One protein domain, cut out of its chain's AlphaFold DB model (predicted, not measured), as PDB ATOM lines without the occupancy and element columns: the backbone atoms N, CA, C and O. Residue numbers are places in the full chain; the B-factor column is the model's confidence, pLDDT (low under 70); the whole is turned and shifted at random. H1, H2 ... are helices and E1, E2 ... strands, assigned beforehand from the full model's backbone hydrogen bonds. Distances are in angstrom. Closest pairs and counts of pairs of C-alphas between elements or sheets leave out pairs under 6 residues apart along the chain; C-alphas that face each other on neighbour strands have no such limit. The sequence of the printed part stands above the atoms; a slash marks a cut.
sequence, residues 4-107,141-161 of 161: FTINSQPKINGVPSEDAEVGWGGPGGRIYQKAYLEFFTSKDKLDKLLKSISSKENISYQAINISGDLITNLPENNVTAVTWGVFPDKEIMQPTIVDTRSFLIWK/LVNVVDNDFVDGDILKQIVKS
ATOM      1  N   PHE A   4     138.008 192.341 141.484       96.00
ATOM      2  CA  PHE A   4     138.100 192.990 142.796       96.00
ATOM      3  C   PHE A   4     136.874 192.636 143.633       96.00
ATOM      4  O   PHE A   4     135.849 193.311 143.564       96.00
ATOM      5  N   THR A   5     136.962 191.523 144.359       96.31
ATOM      6  CA  THR A   5     135.858 190.973 145.154       96.31
ATOM      7  C   THR A   5     135.514 191.851 146.345       96.31
ATOM      8  O   THR A   5     136.405 192.224 147.104       96.31
ATOM      9  N   ILE A   6     134.221 192.114 146.524       97.38
ATOM     10  CA  ILE A   6     133.677 192.912 147.630       97.38
ATOM     11  C   ILE A   6     132.715 192.113 148.517       97.38
ATOM     12  O   ILE A   6     132.512 192.480 149.669       97.38
ATOM     13  N   ASN A   7     132.145 191.015 148.008       97.75
ATOM     14  CA  ASN A   7     131.263 190.136 148.773       97.75
ATOM     15  C   ASN A   7     131.322 188.695 148.238       97.75
ATOM     16  O   ASN A   7     131.562 188.464 147.048       97.75
ATOM     17  N   SER A   8     131.127 187.715 149.119       96.62
ATOM     18  CA  SER A   8     131.158 186.292 148.778       96.62
ATOM     19  C   SER A   8     130.485 185.432 149.843       96.62
ATOM     20  O   SER A   8     130.615 185.721 151.030       96.62
ATOM     21  N   GLN A   9     129.891 184.312 149.433       95.62
ATOM     22  CA  GLN A   9     129.558 183.201 150.333       95.62
ATOM     23  C   GLN A   9     129.843 181.851 149.653       95.62
ATOM     24  O   GLN A   9     129.682 181.735 148.430       95.62
ATOM     25  N   PRO A  10     130.282 180.829 150.412       95.44
ATOM     26  CA  PRO A  10     130.502 179.491 149.877       95.44
ATOM     27  C   PRO A  10     129.175 178.779 149.581       95.44
ATOM     28  O   PRO A  10     128.111 179.183 150.043       95.44
ATOM     29  N   LYS A  11     129.234 177.674 148.826       95.62
ATOM     30  CA  LYS A  11     128.098 176.745 148.771       95.62
ATOM     31  C   LYS A  11     128.049 175.897 150.038       95.62
ATOM     32  O   LYS A  11     129.087 175.465 150.540       95.62
ATOM     33  N   ILE A  12     126.842 175.608 150.501       96.69
ATOM     34  CA  ILE A  12     126.583 174.757 151.662       96.69
ATOM     35  C   ILE A  12     125.451 173.806 151.305       96.69
ATOM     36  O   ILE A  12     124.400 174.234 150.827       96.69
ATOM     37  N   ASN A  13     125.653 172.520 151.579       97.38
ATOM     38  CA  ASN A  13     124.685 171.479 151.263       97.38
ATOM     39  C   ASN A  13     124.275 170.699 152.518       97.38
ATOM     40  O   ASN A  13     124.859 169.665 152.841       97.38
ATOM     41  N   GLY A  14     123.270 171.208 153.232       97.25
ATOM     42  CA  GLY A  14     122.618 170.490 154.325       97.25
ATOM     43  C   GLY A  14     123.507 170.285 155.548       97.25
ATOM     44  O   GLY A  14     123.501 169.202 156.138       97.25
ATOM     45  N   VAL A  15     124.272 171.297 155.951       97.62
ATOM     46  CA  VAL A  15     125.035 171.242 157.213       97.62
ATOM     47  C   VAL A  15     124.091 171.350 158.416       97.62
ATOM     48  O   VAL A  15     123.003 171.918 158.267       97.62
ATOM     49  N   PRO A  16     124.448 170.791 159.589       98.31
ATOM     50  CA  PRO A  16     123.677 170.983 160.816       98.31
ATOM     51  C   PRO A  16     123.458 172.468 161.108       98.31
ATOM     52  O   PRO A  16     124.347 173.286 160.876       98.31
ATOM     53  N   SER A  17     122.287 172.833 161.622       98.00
ATOM     54  CA  SER A  17     122.011 174.231 161.962       98.00
ATOM     55  C   SER A  17     122.820 174.754 163.150       98.00
ATOM     56  O   SER A  17     122.873 175.960 163.379       98.00
ATOM     57  N   GLU A  18     123.464 173.854 163.882       97.81
ATOM     58  CA  GLU A  18     124.389 174.110 164.982       97.81
ATOM     59  C   GLU A  18     125.855 174.168 164.538       97.81
ATOM     60  O   GLU A  18     126.743 174.192 165.392       97.81
ATOM     61  N   ASP A  19     126.126 174.146 163.230       97.88
ATOM     62  CA  ASP A  19     127.485 174.297 162.720       97.88
ATOM     63  C   ASP A  19     128.139 175.580 163.269       97.88
ATOM     64  O   ASP A  19     127.518 176.643 163.312       97.88
ATOM     65  N   ALA A  20     129.390 175.473 163.718       96.81
ATOM     66  CA  ALA A  20     130.072 176.548 164.433       96.81
ATOM     67  C   ALA A  20     130.394 177.767 163.554       96.81
ATOM     68  O   ALA A  20     130.545 178.867 164.084       96.81
ATOM     69  N   GLU A  21     130.519 177.582 162.239       95.12
ATOM     70  CA  GLU A  21     130.903 178.651 161.313       95.12
ATOM     71  C   GLU A  21     129.689 179.269 160.616       95.12
ATOM     72  O   GLU A  21     129.651 180.476 160.382       95.12
ATOM     73  N   VAL A  22     128.692 178.447 160.285       95.94
ATOM     74  CA  VAL A  22     127.592 178.830 159.377       95.94
ATOM     75  C   VAL A  22     126.195 178.586 159.958       95.94
ATOM     76  O   VAL A  22     125.197 178.849 159.284       95.94
ATOM     77  N   GLY A  23     126.110 178.082 161.192       96.38
ATOM     78  CA  GLY A  23     124.875 177.733 161.891       96.38
ATOM     79  C   GLY A  23     123.967 178.924 162.228       96.38
ATOM     80  O   GLY A  23     124.425 179.988 162.638       96.38
ATOM     81  N   TRP A  24     122.651 178.741 162.087       97.50
ATOM     82  CA  TRP A  24     121.597 179.692 162.470       97.50
ATOM     83  C   TRP A  24     120.224 178.996 162.553       97.50
ATOM     84  O   TRP A  24     120.056 177.874 162.091       97.50
ATOM     85  N   GLY A  25     119.213 179.660 163.134       94.38
ATOM     86  CA  GLY A  25     117.796 179.232 163.088       94.38
ATOM     87  C   GLY A  25     117.327 178.230 164.162       94.38
ATOM     88  O   GLY A  25     116.123 177.964 164.280       94.38
ATOM     89  N   GLY A  26     118.244 177.771 165.018       90.88
ATOM     90  CA  GLY A  26     117.981 176.878 166.154       90.88
ATOM     91  C   GLY A  26     118.365 175.420 165.873       90.88
ATOM     92  O   GLY A  26     118.632 175.082 164.723       90.88
ATOM     93  N   PRO A  27     118.427 174.561 166.905       94.69
ATOM     94  CA  PRO A  27     118.951 173.203 166.777       94.69
ATOM     95  C   PRO A  27     118.026 172.250 166.003       94.69
ATOM     96  O   PRO A  27     116.817 172.466 165.911       94.69
ATOM     97  N   GLY A  28     118.605 171.172 165.476       96.50
ATOM     98  CA  GLY A  28     117.924 170.078 164.781       96.50
ATOM     99  C   GLY A  28     117.588 170.353 163.314       96.50
ATOM    100  O   GLY A  28     116.884 169.554 162.695       96.50
ATOM    101  N   GLY A  29     118.050 171.472 162.758       97.94
ATOM    102  CA  GLY A  29     117.794 171.885 161.383       97.94
ATOM    103  C   GLY A  29     118.929 171.564 160.414       97.94
ATOM    104  O   GLY A  29     119.944 170.952 160.756       97.94
ATOM    105  N   ARG A  30     118.738 171.993 159.166       98.38
ATOM    106  CA  ARG A  30     119.719 171.902 158.080       98.38
ATOM    107  C   ARG A  30     119.789 173.213 157.310       98.38
ATOM    108  O   ARG A  30     118.745 173.763 156.955       98.38
ATOM    109  N   ILE A  31     121.002 173.678 157.027       98.12
ATOM    110  CA  ILE A  31     121.272 174.942 156.327       98.12
ATOM    111  C   ILE A  31     121.854 174.668 154.947       98.12
ATOM    112  O   ILE A  31     122.611 173.715 154.742       98.12
ATOM    113  N   TYR A  32     121.504 175.540 154.010       98.44
ATOM    114  CA  TYR A  32     121.921 175.477 152.623       98.44
ATOM    115  C   TYR A  32     122.303 176.867 152.120       98.44
ATOM    116  O   TYR A  32     121.701 177.872 152.514       98.44
ATOM    117  N   GLN A  33     123.289 176.910 151.229       98.38
ATOM    118  CA  GLN A  33     123.734 178.128 150.559       98.38
ATOM    119  C   GLN A  33     124.114 177.830 149.112       98.38
ATOM    120  O   GLN A  33     124.794 176.843 148.828       98.38
ATOM    121  N   LYS A  34     123.730 178.724 148.204       98.06
ATOM    122  CA  LYS A  34     124.324 178.811 146.866       98.06
ATOM    123  C   LYS A  34     125.640 179.572 146.955       98.06
ATOM    124  O   LYS A  34     125.743 180.529 147.723       98.06
ATOM    125  N   ALA A  35     126.623 179.183 146.144       97.12
ATOM    126  CA  ALA A  35     127.838 179.979 146.027       97.12
ATOM    127  C   ALA A  35     127.505 181.321 145.359       97.12
ATOM    128  O   ALA A  35     126.806 181.359 144.343       97.12
ATOM    129  N   TYR A  36     128.027 182.403 145.926       97.25
ATOM    130  CA  TYR A  36     127.828 183.768 145.447       97.25
ATOM    131  C   TYR A  36     129.162 184.499 145.423       97.25
ATOM    132  O   TYR A  36     129.973 184.353 146.344       97.25
ATOM    133  N   LEU A  37     129.365 185.314 144.394       97.12
ATOM    134  CA  LEU A  37     130.492 186.228 144.321       97.12
ATOM    135  C   LEU A  37     130.053 187.572 143.757       97.12
ATOM    136  O   LEU A  37     129.322 187.617 142.769       97.12
ATOM    137  N   GLU A  38     130.572 188.646 144.339       98.06
ATOM    138  CA  GLU A  38     130.377 190.015 143.877       98.06
ATOM    139  C   GLU A  38     131.712 190.744 143.777       98.06
ATOM    140  O   GLU A  38     132.539 190.680 144.694       98.06
ATOM    141  N   PHE A  39     131.948 191.419 142.656       97.62
ATOM    142  CA  PHE A  39     133.232 192.047 142.365       97.62
ATOM    143  C   PHE A  39     133.135 193.151 141.313       97.62
ATOM    144  O   PHE A  39     132.226 193.169 140.484       97.62
ATOM    145  N   PHE A  40     134.149 194.016 141.284       98.44
ATOM    146  CA  PHE A  40     134.407 194.916 140.162       98.44
ATOM    147  C   PHE A  40     135.396 194.301 139.166       98.44
ATOM    148  O   PHE A  40     136.368 193.648 139.557       98.44
ATOM    149  N   THR A  41     135.179 194.515 137.868       97.94
ATOM    150  CA  THR A  41     136.105 194.076 136.809       97.94
ATOM    151  C   THR A  41     136.010 194.950 135.557       97.94
ATOM    152  O   THR A  41     134.969 195.551 135.290       97.94
ATOM    153  N   SER A  42     137.066 194.976 134.738       97.56
ATOM    154  CA  SER A  42     137.023 195.623 133.422       97.56
ATOM    155  C   SER A  42     136.129 194.865 132.432       97.56
ATOM    156  O   SER A  42     135.922 193.652 132.563       97.56
ATOM    157  N   LYS A  43     135.648 195.564 131.393       97.25
ATOM    158  CA  LYS A  43     134.799 194.981 130.339       97.25
ATOM    159  C   LYS A  43     135.455 193.793 129.627       97.25
ATOM    160  O   LYS A  43     134.817 192.760 129.462       97.25
ATOM    161  N   ASP A  44     136.744 193.889 129.299       96.00
ATOM    162  CA  ASP A  44     137.479 192.800 128.637       96.00
ATOM    163  C   ASP A  44     137.506 191.511 129.469       96.00
ATOM    164  O   ASP A  44     137.478 190.398 128.939       96.00
ATOM    165  N   LYS A  45     137.605 191.649 130.795       94.81
ATOM    166  CA  LYS A  45     137.613 190.525 131.736       94.81
ATOM    167  C   LYS A  45     136.214 189.974 131.975       94.81
ATOM    168  O   LYS A  45     136.070 188.755 132.087       94.81
ATOM    169  N   LEU A  46     135.205 190.844 132.008       96.12
ATOM    170  CA  LEU A  46     133.803 190.440 132.029       96.12
ATOM    171  C   LEU A  46     133.478 189.594 130.795       96.12
ATOM    172  O   LEU A  46     132.984 188.485 130.942       96.12
ATOM    173  N   ASP A  47     133.842 190.038 129.594       95.44
ATOM    174  CA  ASP A  47     133.532 189.313 128.355       95.44
ATOM    175  C   ASP A  47     134.178 187.924 128.303       95.44
ATOM    176  O   ASP A  47     133.557 186.954 127.858       95.44
ATOM    177  N   LYS A  48     135.408 187.793 128.814       93.69
ATOM    178  CA  LYS A  48     136.077 186.488 128.955       93.69
ATOM    179  C   LYS A  48     135.360 185.579 129.947       93.69
ATOM    180  O   LYS A  48     135.194 184.395 129.654       93.69
ATOM    181  N   LEU A  49     134.924 186.126 131.082       93.31
ATOM    182  CA  LEU A  49     134.147 185.386 132.073       93.31
ATOM    183  C   LEU A  49     132.803 184.937 131.493       93.31
ATOM    184  O   LEU A  49     132.479 183.757 131.553       93.31
ATOM    185  N   LEU A  50     132.045 185.838 130.868       93.56
ATOM    186  CA  LEU A  50     130.750 185.508 130.268       93.56
ATOM    187  C   LEU A  50     130.890 184.422 129.200       93.56
ATOM    188  O   LEU A  50     130.072 183.509 129.131       93.56
ATOM    189  N   LYS A  51     131.970 184.451 128.413       92.12
ATOM    190  CA  LYS A  51     132.274 183.391 127.448       92.12
ATOM    191  C   LYS A  51     132.582 182.040 128.108       92.12
ATOM    192  O   LYS A  51     132.271 181.015 127.507       92.12
ATOM    193  N   SER A  52     133.194 182.009 129.295       89.69
ATOM    194  CA  SER A  52     133.486 180.751 129.997       89.69
ATOM    195  C   SER A  52     132.241 180.145 130.652       89.69
ATOM    196  O   SER A  52     132.096 178.921 130.662       89.69
ATOM    197  N   ILE A  53     131.313 180.980 131.130       89.38
ATOM    198  CA  ILE A  53     130.086 180.536 131.812       89.38
ATOM    199  C   ILE A  53     128.860 180.424 130.895       89.38
ATOM    200  O   ILE A  53     127.864 179.847 131.311       89.38
ATOM    201  N   SER A  54     128.908 180.897 129.645       83.69
ATOM    202  CA  SER A  54     127.746 180.919 128.732       83.69
ATOM    203  C   SER A  54     127.124 179.550 128.435       83.69
ATOM    204  O   SER A  54     125.953 179.472 128.083       83.69
ATOM    205  N   SER A  55     127.892 178.466 128.578       82.31
ATOM    206  CA  SER A  55     127.415 177.085 128.399       82.31
ATOM    207  C   SER A  55     126.826 176.460 129.672       82.31
ATOM    208  O   SER A  55     126.446 175.290 129.662       82.31
ATOM    209  N   LYS A  56     126.794 177.200 130.787       85.50
ATOM    210  CA  LYS A  56     126.393 176.709 132.108       85.50
ATOM    211  C   LYS A  56     125.015 177.245 132.480       85.50
ATOM    212  O   LYS A  56     124.887 178.361 132.970       85.50
ATOM    213  N   GLU A  57     123.992 176.417 132.294       87.50
ATOM    214  CA  GLU A  57     122.596 176.780 132.582       87.50
ATOM    215  C   GLU A  57     122.326 177.054 134.073       87.50
ATOM    216  O   GLU A  57     121.381 177.757 134.416       87.50
ATOM    217  N   ASN A  58     123.169 176.538 134.973       93.00
ATOM    218  CA  ASN A  58     123.052 176.731 136.418       93.00
ATOM    219  C   ASN A  58     123.654 178.052 136.924       93.00
ATOM    220  O   ASN A  58     123.478 178.372 138.099       93.00
ATOM    221  N   ILE A  59     124.360 178.822 136.095       95.12
ATOM    222  CA  ILE A  59     124.990 180.072 136.533       95.12
ATOM    223  C   ILE A  59     124.093 181.259 136.195       95.12
ATOM    224  O   ILE A  59     123.765 181.499 135.035       95.12
ATOM    225  N   SER A  60     123.746 182.045 137.207       96.19
ATOM    226  CA  SER A  60     123.064 183.329 137.039       96.19
ATOM    227  C   SER A  60     124.051 184.466 137.250       96.19
ATOM    228  O   SER A  60     124.848 184.409 138.183       96.19
ATOM    229  N   TYR A  61     124.000 185.503 136.421       96.62
ATOM    230  CA  TYR A  61     124.852 186.679 136.577       96.62
ATOM    231  C   TYR A  61     124.114 187.960 136.207       96.62
ATOM    232  O   TYR A  61     123.215 187.962 135.370       96.62
ATOM    233  N   GLN A  62     124.568 189.066 136.780       97.56
ATOM    234  CA  GLN A  62     124.207 190.421 136.373       97.56
ATOM    235  C   GLN A  62     125.429 191.320 136.549       97.56
ATOM    236  O   GLN A  62     126.132 191.247 137.556       97.56
ATOM    237  N   ALA A  63     125.697 192.139 135.539       98.19
ATOM    238  CA  ALA A  63     126.822 193.054 135.482       98.19
ATOM    239  C   ALA A  63     126.325 194.433 135.062       98.19
ATOM    240  O   ALA A  63     125.615 194.542 134.066       98.19
ATOM    241  N   ILE A  64     126.706 195.478 135.788       98.56
ATOM    242  CA  ILE A  64     126.264 196.843 135.507       98.56
ATOM    243  C   ILE A  64     127.405 197.843 135.698       98.56
ATOM    244  O   ILE A  64     128.185 197.739 136.645       98.56
ATOM    245  N   ASN A  65     127.523 198.804 134.787       98.25
ATOM    246  CA  ASN A  65     128.472 199.911 134.914       98.25
ATOM    247  C   ASN A  65     127.801 201.160 135.504       98.25
ATOM    248  O   ASN A  65     126.574 201.232 135.610       98.25
ATOM    249  N   ILE A  66     128.591 202.181 135.844       97.81
ATOM    250  CA  ILE A  66     128.058 203.423 136.417       97.81
ATOM    251  C   ILE A  66     126.989 204.088 135.531       97.81
ATOM    252  O   ILE A  66     126.010 204.620 136.055       97.81
ATOM    253  N   SER A  67     127.122 203.988 134.204       96.94
ATOM    254  CA  SER A  67     126.173 204.524 133.219       96.94
ATOM    255  C   SER A  67     124.830 203.784 133.166       96.94
ATOM    256  O   SER A  67     123.917 204.254 132.494       96.94
ATOM    257  N   GLY A  68     124.690 202.660 133.876       96.12
ATOM    258  CA  GLY A  68     123.461 201.869 133.936       96.12
ATOM    259  C   GLY A  68     123.339 200.797 132.853       96.12
ATOM    260  O   GLY A  68     122.262 200.231 132.686       96.12
ATOM    261  N   ASP A  69     124.418 200.506 132.126       97.44
ATOM    262  CA  ASP A  69     124.428 199.500 131.067       97.44
ATOM    263  C   ASP A  69     124.463 198.094 131.689       97.44
ATOM    264  O   ASP A  69     125.477 197.675 132.258       97.44
ATOM    265  N   LEU A  70     123.319 197.404 131.660       97.38
ATOM    266  CA  LEU A  70     123.096 196.121 132.330       97.38
ATOM    267  C   LEU A  70     123.292 194.948 131.361       97.38
ATOM    268  O   LEU A  70     122.641 194.857 130.324       97.38
ATOM    269  N   ILE A  71     124.121 193.987 131.761       97.50
ATOM    270  CA  ILE A  71     124.359 192.723 131.061       97.50
ATOM    271  C   ILE A  71     123.979 191.583 132.010       97.50
ATOM    272  O   ILE A  71     124.609 191.397 133.049       97.50
ATOM    273  N   THR A  72     122.949 190.810 131.672       96.75
ATOM    274  CA  THR A  72     122.404 189.763 132.554       96.75
ATOM    275  C   THR A  72     121.799 188.608 131.757       96.75
ATOM    276  O   THR A  72     121.402 188.790 130.606       96.75
ATOM    277  N   ASN A  73     121.736 187.420 132.363       95.88
ATOM    278  CA  ASN A  73     120.952 186.282 131.868       95.88
ATOM    279  C   ASN A  73     119.669 186.032 132.684       95.88
ATOM    280  O   ASN A  73     119.001 185.016 132.491       95.88
ATOM    281  N   LEU A  74     119.336 186.936 133.605       95.00
ATOM    282  CA  LEU A  74     118.151 186.855 134.447       95.00
ATOM    283  C   LEU A  74     116.952 187.568 133.804       95.00
ATOM    284  O   LEU A  74     117.132 188.560 133.093       95.00
ATOM    285  N   PRO A  75     115.718 187.108 134.076       92.06
ATOM    286  CA  PRO A  75     114.522 187.862 133.722       92.06
ATOM    287  C   PRO A  75     114.430 189.156 134.542       92.06
ATOM    288  O   PRO A  75     115.026 189.283 135.613       92.06
ATOM    289  N   GLU A  76     113.631 190.110 134.064       87.75
ATOM    290  CA  GLU A  76     113.365 191.338 134.813       87.75
ATOM    291  C   GLU A  76     112.764 191.037 136.193       87.75
ATOM    292  O   GLU A  76     111.871 190.199 136.332       87.75
ATOM    293  N   ASN A  77     113.212 191.779 137.213       89.81
ATOM    294  CA  ASN A  77     112.733 191.664 138.596       89.81
ATOM    295  C   ASN A  77     112.927 190.264 139.207       89.81
ATOM    296  O   ASN A  77     112.108 189.816 140.012       89.81
ATOM    297  N   ASN A  78     113.988 189.558 138.808       95.50
ATOM    298  CA  ASN A  78     114.317 188.264 139.380       95.50
ATOM    299  C   ASN A  78     114.718 188.383 140.858       95.50
ATOM    300  O   ASN A  78     115.511 189.247 141.231       95.50
ATOM    301  N   VAL A  79     114.209 187.449 141.662       96.38
ATOM    302  CA  VAL A  79     114.633 187.230 143.042       96.38
ATOM    303  C   VAL A  79     115.058 185.779 143.190       96.38
ATOM    304  O   VAL A  79     114.278 184.864 142.918       96.38
ATOM    305  N   THR A  80     116.283 185.564 143.651       96.50
ATOM    306  CA  THR A  80     116.847 184.232 143.871       96.50
ATOM    307  C   THR A  80     117.225 184.059 145.336       96.50
ATOM    308  O   THR A  80     118.059 184.793 145.854       96.50
ATOM    309  N   ALA A  81     116.655 183.057 146.009       97.75
ATOM    310  CA  ALA A  81     117.126 182.653 147.332       97.75
ATOM    311  C   ALA A  81     118.536 182.054 147.230       97.75
ATOM    312  O   ALA A  81     118.781 181.168 146.400       97.75
ATOM    313  N   VAL A  82     119.446 182.545 148.074       97.94
ATOM    314  CA  VAL A  82     120.849 182.094 148.130       97.94
ATOM    315  C   VAL A  82     121.235 181.497 149.475       97.94
ATOM    316  O   VAL A  82     122.205 180.753 149.517       97.94
ATOM    317  N   THR A  83     120.452 181.732 150.531       98.44
ATOM    318  CA  THR A  83     120.615 181.080 151.839       98.44
ATOM    319  C   THR A  83     119.247 180.696 152.379       98.44
ATOM    320  O   THR A  83     118.351 181.539 152.449       98.44
ATOM    321  N   TRP A  84     119.079 179.432 152.766       98.50
ATOM    322  CA  TRP A  84     117.844 178.937 153.373       98.50
ATOM    323  C   TRP A  84     118.109 177.835 154.397       98.50
ATOM    324  O   TRP A  84     119.188 177.240 154.446       98.50
ATOM    325  N   GLY A  85     117.112 177.580 155.238       98.31
ATOM    326  CA  GLY A  85     117.169 176.572 156.285       98.31
ATOM    327  C   GLY A  85     115.838 175.852 156.461       98.31
ATOM    328  O   GLY A  85     114.764 176.440 156.306       98.31
ATOM    329  N   VAL A  86     115.931 174.565 156.783       98.31
ATOM    330  CA  VAL A  86     114.800 173.690 157.112       98.31
ATOM    331  C   VAL A  86     114.955 173.265 158.566       98.31
ATOM    332  O   VAL A  86     115.993 172.713 158.934       98.31
ATOM    333  N   PHE A  87     113.943 173.525 159.390       98.06
ATOM    334  CA  PHE A  87     114.000 173.329 160.841       98.06
ATOM    335  C   PHE A  87     112.805 172.500 161.332       98.06
ATOM    336  O   PHE A  87     111.745 172.554 160.703       98.06
ATOM    337  N   PRO A  88     112.938 171.766 162.453       97.75
ATOM    338  CA  PRO A  88     111.812 171.073 163.070       97.75
ATOM    339  C   PRO A  88     110.681 172.046 163.408       97.75
ATOM    340  O   PRO A  88     110.934 173.128 163.942       97.75
ATOM    341  N   ASP A  89     109.447 171.651 163.090       95.94
ATOM    342  CA  ASP A  89     108.212 172.363 163.446       95.94
ATOM    343  C   ASP A  89     108.130 173.827 162.962       95.94
ATOM    344  O   ASP A  89     107.407 174.645 163.537       95.94
ATOM    345  N   LYS A  90     108.862 174.175 161.894       94.75
ATOM    346  CA  LYS A  90     108.855 175.509 161.274       94.75
ATOM    347  C   LYS A  90     108.710 175.420 159.755       94.75
ATOM    348  O   LYS A  90     109.125 174.446 159.131       94.75
ATOM    349  N   GLU A  91     108.169 176.478 159.155       96.75
ATOM    350  CA  GLU A  91     108.249 176.685 157.707       96.75
ATOM    351  C   GLU A  91     109.701 176.921 157.258       96.75
ATOM    352  O   GLU A  91     110.578 177.259 158.060       96.75
ATOM    353  N   ILE A  92     109.958 176.751 155.957       97.38
ATOM    354  CA  ILE A  92     111.276 177.017 155.374       97.38
ATOM    355  C   ILE A  92     111.607 178.500 155.545       97.38
ATOM    356  O   ILE A  92     110.830 179.377 155.171       97.38
ATOM    357  N   MET A  93     112.796 178.780 156.069       97.56
ATOM    358  CA  MET A  93     113.288 180.142 156.256       97.56
ATOM    359  C   MET A  93     114.316 180.475 155.177       97.56
ATOM    360  O   MET A  93     115.262 179.716 154.982       97.56
ATOM    361  N   GLN A  94     114.172 181.623 154.515       97.19
ATOM    362  CA  GLN A  94     115.079 182.094 153.457       97.19
ATOM    363  C   GLN A  94     115.554 183.535 153.731       97.19
ATOM    364  O   GLN A  94     115.027 184.485 153.153       97.19
ATOM    365  N   PRO A  95     116.508 183.736 154.660       96.69
ATOM    366  CA  PRO A  95     116.891 185.072 155.121       96.69
ATOM    367  C   PRO A  95     117.689 185.885 154.094       96.69
ATOM    368  O   PRO A  95     117.771 187.103 154.233       96.69
ATOM    369  N   THR A  96     118.285 185.244 153.082       97.25
ATOM    370  CA  THR A  96     119.149 185.923 152.108       97.25
ATOM    371  C   THR A  96     118.719 185.622 150.682       97.25
ATOM    372  O   THR A  96     118.627 184.463 150.260       97.25
ATOM    373  N   ILE A  97     118.502 186.698 149.932       97.75
ATOM    374  CA  ILE A  97     118.127 186.691 148.522       97.75
ATOM    375  C   ILE A  97     119.086 187.576 147.724       97.75
ATOM    376  O   ILE A  97     119.656 188.526 148.255       97.75
ATOM    377  N   VAL A  98     119.210 187.286 146.435       96.88
ATOM    378  CA  VAL A  98     119.752 188.196 145.427       96.88
ATOM    379  C   VAL A  98     118.566 188.724 144.629       96.88
ATOM    380  O   VAL A  98     117.863 187.942 143.989       96.88
ATOM    381  N   ASP A  99     118.330 190.031 144.701       96.50
ATOM    382  CA  ASP A  99     117.255 190.727 143.988       96.50
ATOM    383  C   ASP A  99     117.840 191.699 142.960       96.50
ATOM    384  O   ASP A  99     118.682 192.542 143.287       96.50
ATOM    385  N   THR A 100     117.378 191.605 141.714       94.94
ATOM    386  CA  THR A 100     117.830 192.491 140.635       94.94
ATOM    387  C   THR A 100     117.500 193.953 140.923       94.94
ATOM    388  O   THR A 100     118.327 194.816 140.642       94.94
ATOM    389  N   ARG A 101     116.342 194.279 141.516       94.56
ATOM    390  CA  ARG A 101     116.001 195.689 141.795       94.56
ATOM    391  C   ARG A 101     116.905 196.286 142.865       94.56
ATOM    392  O   ARG A 101     117.439 197.374 142.662       94.56
ATOM    393  N   SER A 102     117.113 195.570 143.968       95.50
ATOM    394  CA  SER A 102     118.072 195.954 145.004       95.50
ATOM    395  C   SER A 102     119.473 196.126 144.431       95.50
ATOM    396  O   SER A 102     120.133 197.100 144.774       95.50
ATOM    397  N   PHE A 103     119.909 195.253 143.519       96.06
ATOM    398  CA  PHE A 103     121.224 195.368 142.884       96.06
ATOM    399  C   PHE A 103     121.385 196.656 142.059       96.06
ATOM    400  O   PHE A 103     122.420 197.318 142.146       96.06
ATOM    401  N   LEU A 104     120.355 197.056 141.304       94.62
ATOM    402  CA  LEU A 104     120.379 198.301 140.524       94.62
ATOM    403  C   LEU A 104     120.487 199.553 141.404       94.62
ATOM    404  O   LEU A 104     121.114 200.523 140.986       94.62
ATOM    405  N   ILE A 105     119.898 199.524 142.602       95.44
ATOM    406  CA  ILE A 105     119.987 200.613 143.586       95.44
ATOM    407  C   ILE A 105     121.353 200.590 144.283       95.44
ATOM    408  O   ILE A 105     122.021 201.617 144.376       95.44
ATOM    409  N   TRP A 106     121.790 199.409 144.727       96.75
ATOM    410  CA  TRP A 106     123.074 199.198 145.401       96.75
ATOM    411  C   TRP A 106     124.264 199.670 144.563       96.75
ATOM    412  O   TRP A 106     125.215 200.229 145.106       96.75
ATOM    413  N   LYS A 107     124.192 199.519 143.235       97.06
ATOM    414  CA  LYS A 107     125.204 200.012 142.294       97.06
ATOM    415  C   LYS A 107     125.675 201.429 142.612       97.06
ATOM    416  O   LYS A 107     126.877 201.675 142.598       97.06
ATOM    417  N   LEU A 141     130.333 196.495 138.037       98.69
ATOM    418  CA  LEU A 141     129.955 195.743 139.224       98.69
ATOM    419  C   LEU A 141     129.228 194.483 138.765       98.69
ATOM    420  O   LEU A 141     128.275 194.565 137.991       98.69
ATOM    421  N   VAL A 142     129.675 193.325 139.228       98.06
ATOM    422  CA  VAL A 142     129.167 192.022 138.805       98.06
ATOM    423  C   VAL A 142     128.796 191.221 140.033       98.06
ATOM    424  O   VAL A 142     129.611 191.126 140.947       98.06
ATOM    425  N   ASN A 143     127.627 190.586 140.023       97.25
ATOM    426  CA  ASN A 143     127.370 189.449 140.897       97.25
ATOM    427  C   ASN A 143     127.051 188.188 140.097       97.25
ATOM    428  O   ASN A 143     126.513 188.246 138.987       97.25
ATOM    429  N   VAL A 144     127.442 187.047 140.657       96.75
ATOM    430  CA  VAL A 144     127.252 185.732 140.053       96.75
ATOM    431  C   VAL A 144     126.809 184.738 141.123       96.75
ATOM    432  O   VAL A 144     127.384 184.691 142.211       96.75
ATOM    433  N   VAL A 145     125.801 183.933 140.799       97.25
ATOM    434  CA  VAL A 145     125.237 182.875 141.644       97.25
ATOM    435  C   VAL A 145     125.402 181.535 140.938       97.25
ATOM    436  O   VAL A 145     124.994 181.382 139.784       97.25
ATOM    437  N   ASP A 146     125.949 180.547 141.644       96.88
ATOM    438  CA  ASP A 146     125.898 179.147 141.222       96.88
ATOM    439  C   ASP A 146     124.651 178.476 141.798       96.88
ATOM    440  O   ASP A 146     124.548 178.260 143.009       96.88
ATOM    441  N   ASN A 147     123.675 178.166 140.943       96.69
ATOM    442  CA  ASN A 147     122.431 177.538 141.378       96.69
ATOM    443  C   ASN A 147     122.586 176.047 141.694       96.69
ATOM    444  O   ASN A 147     121.708 175.496 142.361       96.69
ATOM    445  N   ASP A 148     123.679 175.408 141.270       95.56
ATOM    446  CA  ASP A 148     124.006 174.042 141.669       95.56
ATOM    447  C   ASP A 148     124.721 174.060 143.027       95.56
ATOM    448  O   ASP A 148     125.941 173.953 143.146       95.56
ATOM    449  N   PHE A 149     123.943 174.225 144.094       93.69
ATOM    450  CA  PHE A 149     124.462 174.269 145.465       93.69
ATOM    451  C   PHE A 149     124.982 172.910 145.971       93.69
ATOM    452  O   PHE A 149     125.588 172.852 147.042       93.69
ATOM    453  N   VAL A 150     124.767 171.826 145.218       94.06
ATOM    454  CA  VAL A 150     125.262 170.484 145.546       94.06
ATOM    455  C   VAL A 150     126.669 170.325 144.975       94.06
ATOM    456  O   VAL A 150     127.643 170.250 145.729       94.06
ATOM    457  N   ASP A 151     126.811 170.392 143.652       91.81
ATOM    458  CA  ASP A 151     128.037 170.009 142.939       91.81
ATOM    459  C   ASP A 151     128.720 171.174 142.206       91.81
ATOM    460  O   ASP A 151     129.880 171.051 141.806       91.81
ATOM    461  N   GLY A 152     128.082 172.345 142.156       89.25
ATOM    462  CA  GLY A 152     128.589 173.551 141.499       89.25
ATOM    463  C   GLY A 152     129.941 174.032 142.030       89.25
ATOM    464  O   GLY A 152     130.312 173.808 143.184       89.25
ATOM    465  N   ASP A 153     130.716 174.677 141.165       88.00
ATOM    466  CA  ASP A 153     132.038 175.219 141.491       88.00
ATOM    467  C   ASP A 153     132.354 176.389 140.558       88.00
ATOM    468  O   ASP A 153     133.117 176.296 139.585       88.00
ATOM    469  N   ILE A 154     131.705 177.509 140.852       85.94
ATOM    470  CA  ILE A 154     131.897 178.770 140.147       85.94
ATOM    471  C   ILE A 154     133.335 179.296 140.224       85.94
ATOM    472  O   ILE A 154     133.839 179.855 139.248       85.94
ATOM    473  N   LEU A 155     134.038 179.081 141.340       82.44
ATOM    474  CA  LEU A 155     135.400 179.588 141.524       82.44
ATOM    475  C   LEU A 155     136.363 178.988 140.497       82.44
ATOM    476  O   LEU A 155     137.187 179.709 139.929       82.44
ATOM    477  N   LYS A 156     136.215 177.698 140.166       82.25
ATOM    478  CA  LYS A 156     136.981 177.078 139.071       82.25
ATOM    479  C   LYS A 156     136.760 177.758 137.722       82.25
ATOM    480  O   LYS A 156     137.678 177.730 136.905       82.25
ATOM    481  N   GLN A 157     135.584 178.330 137.465       74.12
ATOM    482  CA  GLN A 157     135.314 179.040 136.210       74.12
ATOM    483  C   GLN A 157     135.992 180.410 136.198       74.12
ATOM    484  O   GLN A 157     136.655 180.751 135.222       74.12
ATOM    485  N   ILE A 158     135.904 181.145 137.310       75.00
ATOM    486  CA  ILE A 158     136.465 182.498 137.455       75.00
ATOM    487  C   ILE A 158     137.999 182.488 137.437       75.00
ATOM    488  O   ILE A 158     138.631 183.371 136.860       75.00
ATOM    489  N   VAL A 159     138.635 181.482 138.042       74.00
ATOM    490  CA  VAL A 159     140.106 181.381 138.051       74.00
ATOM    491  C   VAL A 159     140.665 181.011 136.670       74.00
ATOM    492  O   VAL A 159     141.810 181.345 136.367       74.00
ATOM    493  N   LYS A 160     139.877 180.334 135.827       71.19
ATOM    494  CA  LYS A 160     140.296 179.887 134.486       71.19
ATOM    495  C   LYS A 160     140.065 180.921 133.375       71.19
ATOM    496  O   LYS A 160     140.611 180.728 132.290       71.19
ATOM    497  N   SER A 161     139.273 181.967 133.620       62.28
ATOM    498  CA  SER A 161     139.005 183.079 132.685       62.28
ATOM    499  C   SER A 161     140.062 184.189 132.722       62.28
ATOM    500  O   SER A 161     140.390 184.724 131.636       62.28
TER     501      SER A 161
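This is residues 4 to 107 and 141 to 161 of the 161 residues of an uncharacterized protein of Candidatus Marinimicrobia bacterium (UniProt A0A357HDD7). Two antiparallel sheets stand roughly end to end along the longest axis: a twisted sheet of five strands, with H1 over one face and H2 over the other, and a curled sheet of four strands reaching out from it. E1 runs on into E2 and E3 into E4, from sheet to sheet, while H3 touches H1 and only grazes the larger sheet. The printed part has 125 residues, with three named helices and nine named strands in the order E1 E2 E3 E4 H1 E5 E6 E7 E8 H2 E9 H3; the class is mixed, helices and strands. The sheet orders are E1 E4 E9 E5 E6 and E2 E3 E7 E8. The whole is compact, with a radius of gyration of the C-alphas of 15.6 A, yet elongated, spanning 48 by 30 by 24 A.

Start at E1, residues 4 to 9, an edge strand antiparallel to E4, residues 35 to 42; look for N 4 and O 40, 2.8 A apart. Beyond E4 comes E9, residues 141 to 146, with N 142 and O 39 at 2.8 A, then E5, residues 59 to 65, with N 145 and O 60 at 2.8 A. E5 forms a hairpin with E6, residues 70 to 72, where N 63 and O 71 are 2.8 A apart. In the other sheet, the hairpin of E2, residues 12 to 16, and E3, residues 30 to 33, has N 12 and O 33 at 2.9 A. E3 neighbours E7, residues 79 to 86, with N 30 and O 86 at 2.8 A, and E7 forms a hairpin with E8, residues 93 to 99, with N 85 and O 93 at 2.8 A. H1, residues 43 to 53, is on the larger sheet at a height of 9.9 A, along the strands, at 10 degrees to E5 on the local plane. E4, H1 and E5 make a split strand-helix-strand unit, two strands running the same way with E9 between them, and its crossover is right-handed. On the opposite face H2, residues 100 to 107, lies over E5 at a height of 9.7 A. H3, residues 154 to 160, touches H1 at a steep tilt of 59 degrees, opposite ways; their closest C-alphas, those of Leu 49 and Ile 158, are 6.5 A apart. In H1 and H2 every O i to N i+4 pair is within hydrogen-bond range, in H3 2 of 3.

Find C-alpha 4, where E1 begins, at (138.100, 192.990, 142.796). E4 is 22.1 A long and bends by 51 degrees at residue 39; H1 runs 15.3 A from C-alpha 43 at (134.799, 194.981, 130.339). E5 is 20.2 A long, E9 17.2 A, and E7, 19.5 A, bends by 64 degrees at residue 83. H3 ends at C-alpha 160, (140.296, 179.887, 134.486).

The two C-alphas farthest apart, those of Asp 44 and Asp 89, are 49.9 A from each other. Residues 108 to 140 are not printed, and C-alphas 107 and 141 are 7.1 A apart across this cut. The link from E2 to E3, residues 17 to 29, is long. The mean pLDDT of the printed part is 94.5, and residue 161 is under 70.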